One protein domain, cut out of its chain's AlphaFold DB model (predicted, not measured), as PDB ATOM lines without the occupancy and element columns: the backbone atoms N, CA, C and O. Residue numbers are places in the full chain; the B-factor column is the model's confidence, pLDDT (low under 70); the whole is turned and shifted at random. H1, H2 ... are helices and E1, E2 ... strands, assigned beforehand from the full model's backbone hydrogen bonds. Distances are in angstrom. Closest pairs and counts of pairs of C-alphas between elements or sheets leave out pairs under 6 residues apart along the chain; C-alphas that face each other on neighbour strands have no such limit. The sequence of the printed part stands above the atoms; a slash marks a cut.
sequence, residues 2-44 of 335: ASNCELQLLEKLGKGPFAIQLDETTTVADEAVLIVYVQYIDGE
ATOM      1  N   ALA A   2     -78.178 -94.062 -74.292       45.72
ATOM      2  CA  ALA A   2     -79.511 -93.438 -74.202       45.72
ATOM      3  C   ALA A   2     -80.705 -94.422 -74.193       45.72
ATOM      4  O   ALA A   2     -81.740 -94.120 -73.610       45.72
ATOM      5  N   SER A   3     -80.553 -95.627 -74.755       49.22
ATOM      6  CA  SER A   3     -81.625 -96.638 -74.862       49.22
ATOM      7  C   SER A   3     -82.121 -97.200 -73.519       49.22
ATOM      8  O   SER A   3     -83.069 -97.974 -73.491       49.22
ATOM      9  N   ASN A   4     -81.471 -96.847 -72.406       63.38
ATOM     10  CA  ASN A   4     -81.811 -97.347 -71.074       63.38
ATOM     11  C   ASN A   4     -82.757 -96.394 -70.316       63.38
ATOM     12  O   ASN A   4     -83.480 -96.828 -69.431       63.38
ATOM     13  N   CYS A   5     -82.798 -95.104 -70.669       60.38
ATOM     14  CA  CYS A   5     -83.608 -94.120 -69.944       60.38
ATOM     15  C   CYS A   5     -85.110 -94.282 -70.215       60.38
ATOM     16  O   CYS A   5     -85.906 -94.196 -69.288       60.38
ATOM     17  N   GLU A   6     -85.492 -94.561 -71.462       75.44
ATOM     18  CA  GLU A   6     -86.895 -94.754 -71.849       75.44
ATOM     19  C   GLU A   6     -87.481 -96.029 -71.232       75.44
ATOM     20  O   GLU A   6     -88.537 -95.986 -70.607       75.44
ATOM     21  N   LEU A   7     -86.753 -97.149 -71.315       74.94
ATOM     22  CA  LEU A   7     -87.165 -98.414 -70.701       74.94
ATOM     23  C   LEU A   7     -87.271 -98.305 -69.175       74.94
ATOM     24  O   LEU A   7     -88.241 -98.789 -68.597       74.94
ATOM     25  N   GLN A   8     -86.325 -97.620 -68.524       67.81
ATOM     26  CA  GLN A   8     -86.393 -97.354 -67.085       67.81
ATOM     27  C   GLN A   8     -87.577 -96.458 -66.712       67.81
ATOM     28  O   GLN A   8     -88.208 -96.682 -65.681       67.81
ATOM     29  N   LEU A   9     -87.892 -95.447 -67.526       71.06
ATOM     30  CA  LEU A   9     -89.035 -94.570 -67.288       71.06
ATOM     31  C   LEU A   9     -90.352 -95.341 -67.440       71.06
ATOM     32  O   LEU A   9     -91.208 -95.255 -66.567       71.06
ATOM     33  N   LEU A  10     -90.490 -96.145 -68.497       77.62
ATOM     34  CA  LEU A  10     -91.670 -96.979 -68.739       77.62
ATOM     35  C   LEU A  10     -91.885 -98.012 -67.629       77.62
ATOM     36  O   LEU A  10     -93.014 -98.199 -67.175       77.62
ATOM     37  N   GLU A  11     -90.814 -98.640 -67.140       75.19
ATOM     38  CA  GLU A  11     -90.900 -99.579 -66.020       75.19
ATOM     39  C   GLU A  11     -91.398 -98.897 -64.733       75.19
ATOM     40  O   GLU A  11     -92.141 -99.499 -63.955       75.19
ATOM     41  N   LYS A  12     -91.020 -97.632 -64.512       69.44
ATOM     42  CA  LYS A  12     -91.440 -96.845 -63.343       69.44
ATOM     43  C   LYS A  12     -92.861 -96.304 -63.475       69.44
ATOM     44  O   LYS A  12     -93.632 -96.405 -62.523       69.44
ATOM     45  N   LEU A  13     -93.236 -95.808 -64.654       73.56
ATOM     46  CA  LEU A  13     -94.600 -95.359 -64.954       73.56
ATOM     47  C   LEU A  13     -95.610 -96.510 -64.882       73.56
ATOM     48  O   LEU A  13     -96.739 -96.305 -64.451       73.56
ATOM     49  N   GLY A  14     -95.202 -97.731 -65.239       73.56
ATOM     50  CA  GLY A  14     -96.055 -98.916 -65.140       73.56
ATOM     51  C   GLY A  14     -96.369 -99.363 -63.706       73.56
ATOM     52  O   GLY A  14     -97.289-100.153 -63.508       73.56
ATOM     53  N   LYS A  15     -95.621 -98.881 -62.702       70.12
ATOM     54  CA  LYS A  15     -95.733 -99.319 -61.298       70.12
ATOM     55  C   LYS A  15     -96.418 -98.305 -60.374       70.12
ATOM     56  O   LYS A  15     -96.757 -98.677 -59.252       70.12
ATOM     57  N   GLY A  16     -96.630 -97.056 -60.799       67.94
ATOM     58  CA  GLY A  16     -97.127 -95.991 -59.921       67.94
ATOM     59  C   GLY A  16     -97.992 -94.938 -60.620       67.94
ATOM     60  O   GLY A  16     -98.013 -94.866 -61.848       67.94
ATOM     61  N   PRO A  17     -98.725 -94.111 -59.850       71.62
ATOM     62  CA  PRO A  17     -99.489 -93.004 -60.404       71.62
ATOM     63  C   PRO A  17     -98.546 -91.948 -60.994       71.62
ATOM     64  O   PRO A  17     -97.519 -91.598 -60.401       71.62
ATOM     65  N   PHE A  18     -98.923 -91.419 -62.153       80.12
ATOM     66  CA  PHE A  18     -98.211 -90.345 -62.832       80.12
ATOM     67  C   PHE A  18     -99.193 -89.284 -63.334       80.12
ATOM     68  O   PHE A  18    -100.380 -89.550 -63.530       80.12
ATOM     69  N   ALA A  19     -98.681 -88.078 -63.538       76.31
ATOM     70  CA  ALA A  19     -99.366 -86.964 -64.163       76.31
ATOM     71  C   ALA A  19     -98.547 -86.488 -65.364       76.31
ATOM     72  O   ALA A  19     -97.317 -86.535 -65.359       76.31
ATOM     73  N   ILE A  20     -99.238 -86.026 -66.399       81.88
ATOM     74  CA  ILE A  20     -98.610 -85.436 -67.576       81.88
ATOM     75  C   ILE A  20     -99.018 -83.972 -67.616       81.88
ATOM     76  O   ILE A  20    -100.207 -83.659 -67.597       81.88
ATOM     77  N   GLN A  21     -98.029 -83.091 -67.665       82.75
ATOM     78  CA  GLN A  21     -98.222 -81.671 -67.900       82.75
ATOM     79  C   GLN A  21     -97.765 -81.355 -69.322       82.75
ATOM     80  O   GLN A  21     -96.666 -81.724 -69.730       82.75
ATOM     81  N   LEU A  22     -98.631 -80.680 -70.066       86.12
ATOM     82  CA  LEU A  22     -98.368 -80.206 -71.417       86.12
ATOM     83  C   LEU A  22     -98.187 -78.697 -71.347       86.12
ATOM     84  O   LEU A  22     -99.004 -78.021 -70.721       86.12
ATOM     85  N   ASP A  23     -97.128 -78.196 -71.963       85.62
ATOM     86  CA  ASP A  23     -96.874 -76.768 -72.088       85.62
ATOM     87  C   ASP A  23     -96.528 -76.442 -73.537       85.62
ATOM     88  O   ASP A  23     -95.815 -77.200 -74.193       85.62
ATOM     89  N   GLU A  24     -97.057 -75.341 -74.054       87.81
ATOM     90  CA  GLU A  24     -96.812 -74.904 -75.425       87.81
ATOM     91  C   GLU A  24     -95.979 -73.630 -75.384       87.81
ATOM     92  O   GLU A  24     -96.357 -72.638 -74.761       87.81
ATOM     93  N   THR A  25     -94.823 -73.662 -76.038       86.12
ATOM     94  CA  THR A  25     -93.892 -72.534 -76.061       86.12
ATOM     95  C   THR A  25     -93.488 -72.240 -77.494       86.12
ATOM     96  O   THR A  25     -93.262 -73.163 -78.274       86.12
ATOM     97  N   THR A  26     -93.360 -70.967 -77.842       86.69
ATOM     98  CA  THR A  26     -92.878 -70.551 -79.161       86.69
ATOM     99  C   THR A  26     -91.396 -70.213 -79.075       86.69
ATOM    100  O   THR A  26     -90.965 -69.477 -78.185       86.69
ATOM    101  N   THR A  27     -90.594 -70.775 -79.975       79.31
ATOM    102  CA  THR A  27     -89.158 -70.478 -80.036       79.31
ATOM    103  C   THR A  27     -88.902 -69.112 -80.672       79.31
ATOM    104  O   THR A  27     -89.781 -68.510 -81.283       79.31
ATOM    105  N   VAL A  28     -87.657 -68.631 -80.591       77.94
ATOM    106  CA  VAL A  28     -87.213 -67.370 -81.221       77.94
ATOM    107  C   VAL A  28     -87.352 -67.397 -82.759       77.94
ATOM    108  O   VAL A  28     -87.273 -66.354 -83.400       77.94
ATOM    109  N   ALA A  29     -87.555 -68.579 -83.350       83.19
ATOM    110  CA  ALA A  29     -87.778 -68.785 -84.779       83.19
ATOM    111  C   ALA A  29     -89.269 -68.946 -85.156       83.19
ATOM    112  O   ALA A  29     -89.558 -69.421 -86.250       83.19
ATOM    113  N   ASP A  30     -90.205 -68.585 -84.267       79.38
ATOM    114  CA  ASP A  30     -91.664 -68.758 -84.431       79.38
ATOM    115  C   ASP A  30     -92.131 -70.220 -84.595       79.38
ATOM    116  O   ASP A  30     -93.250 -70.496 -85.030       79.38
ATOM    117  N   GLU A  31     -91.311 -71.194 -84.190       87.06
ATOM    118  CA  GLU A  31     -91.731 -72.596 -84.144       87.06
ATOM    119  C   GLU A  31     -92.478 -72.882 -82.837       87.06
ATOM    120  O   GLU A  31     -91.946 -72.646 -81.748       87.06
ATOM    121  N   ALA A  32     -93.698 -73.415 -82.944       82.62
ATOM    122  CA  ALA A  32     -94.467 -73.893 -81.802       82.62
ATOM    123  C   ALA A  32     -93.910 -75.240 -81.320       82.62
ATOM    124  O   ALA A  32     -93.907 -76.234 -82.050       82.62
ATOM    125  N   VAL A  33     -93.438 -75.272 -80.077       85.62
ATOM    126  CA  VAL A  33     -92.884 -76.452 -79.420       85.62
ATOM    127  C   VAL A  33     -93.806 -76.853 -78.282       85.62
ATOM    128  O   VAL A  33     -93.989 -76.112 -77.317       85.62
ATOM    129  N   LEU A  34     -94.350 -78.063 -78.382       83.88
ATOM    130  CA  LEU A  34     -95.094 -78.696 -77.302       83.88
ATOM    131  C   LEU A  34     -94.126 -79.466 -76.405       83.88
ATOM    132  O   LEU A  34     -93.512 -80.452 -76.821       83.88
ATOM    133  N   ILE A  35     -94.003 -79.024 -75.162       84.12
ATOM    134  CA  ILE A  35     -93.192 -79.660 -74.135       84.12
ATOM    135  C   ILE A  35     -94.100 -80.532 -73.274       84.12
ATOM    136  O   ILE A  35     -95.110 -80.084 -72.734       84.12
ATOM    137  N   VAL A  36     -93.725 -81.802 -73.136       80.25
ATOM    138  CA  VAL A  36     -94.460 -82.783 -72.338       80.25
ATOM    139  C   VAL A  36     -93.623 -83.160 -71.124       80.25
ATOM    140  O   VAL A  36     -92.591 -83.818 -71.245       80.25
ATOM    141  N   TYR A  37     -94.078 -82.763 -69.942       77.88
ATOM    142  CA  TYR A  37     -93.480 -83.148 -68.671       77.88
ATOM    143  C   TYR A  37     -94.235 -84.336 -68.086       77.88
ATOM    144  O   TYR A  37     -95.442 -84.268 -67.856       77.88
ATOM    145  N   VAL A  38     -93.519 -85.419 -67.793       74.38
ATOM    146  CA  VAL A  38     -94.081 -86.582 -67.100       74.38
ATOM    147  C   VAL A  38     -93.642 -86.540 -65.641       74.38
ATOM    148  O   VAL A  38     -92.469 -86.729 -65.324       74.38
ATOM    149  N   GLN A  39     -94.592 -86.280 -64.747       70.62
ATOM    150  CA  GLN A  39     -94.395 -86.288 -63.301       70.62
ATOM    151  C   GLN A  39     -94.838 -87.644 -62.754       70.62
ATOM    152  O   GLN A  39     -95.969 -88.060 -62.972       70.62
ATOM    153  N   TYR A  40     -93.971 -88.352 -62.040       69.38
ATOM    154  CA  TYR A  40     -94.287 -89.674 -61.500       69.38
ATOM    155  C   TYR A  40     -93.692 -89.846 -60.107       69.38
ATOM    156  O   TYR A  40     -92.663 -89.251 -59.780       69.38
ATOM    157  N   ILE A  41     -94.356 -90.649 -59.277       61.03
ATOM    158  CA  ILE A  41     -93.898 -90.946 -57.919       61.03
ATOM    159  C   ILE A  41     -93.024 -92.205 -57.976       61.03
ATOM    160  O   ILE A  41     -93.533 -93.322 -58.032       61.03
ATOM    161  N   ASP A  42     -91.701 -92.025 -57.989       61.03
ATOM    162  CA  ASP A  42     -90.720 -93.111 -57.841       61.03
ATOM    163  C   ASP A  42     -90.527 -93.367 -56.349       61.03
ATOM    164  O   ASP A  42     -89.934 -92.533 -55.669       61.03
ATOM    165  N   GLY A  43     -91.116 -94.453 -55.844       62.19
ATOM    166  CA  GLY A  43     -91.378 -94.673 -54.421       62.19
ATOM    167  C   GLY A  43     -90.168 -94.482 -53.512       62.19
ATOM    168  O   GLY A  43     -89.480 -95.447 -53.223       62.19
ATOM    169  N   GLU A  44     -89.940 -93.261 -53.029       57.72
ATOM    170  CA  GLU A  44     -88.831 -92.926 -52.144       57.72
ATOM    171  C   GLU A  44     -89.108 -91.630 -51.370       57.72
ATOM    172  O   GLU A  44     -88.628 -90.547 -51.717       57.72
TER     173      GLU A  44
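What this domain is: This is residues 2 to 44 of the 335 residues of an uncharacterized protein of Dissostichus mawsoni (UniProt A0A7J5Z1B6). A long, narrow two-stranded hairpin, E1 and E2, has one short helix, H1, angled off the end opposite its turn, with residues 2 to 8 sticking out free. The 43 printed residues hold H1, E1 and E2 in that order, a mixed class with an antiparallel sheet, E1 - E2. The whole is elongated, 39 by 23 by 15 A, and only just extended, close to loose, with a radius of gyration of the C-alphas of 13.9 A.

How they stand to each other: H1, residues 3 to 13, has 6 of 7 O i to N i+4 pairs within hydrogen-bond range. E1, residues 18 to 26, and E2, residues 32 to 40, form a hairpin, antiparallel at 161 degrees; N 21 and O 37 are 2.8 A apart. The closest C-alphas of H1 and E2, those of Leu 13 and Tyr 40, are 6.7 A apart.

Where its parts are: H1 begins at C-alpha 3 (-81.625, -96.638, -74.862) and spans 16.4 A. E1 spans 26.2 A. E2 spans 25.7 A, ending at C-alpha 40 (-94.287, -89.674, -61.500).

The domain as a whole: The C-alphas farthest apart, of Ala 29 and Glu 44, are 40.6 A apart. The printed part has no cut, and both links are tight. Mean pLDDT of the printed part is 74.4, with 12 residues under 70, among them 40 to 44.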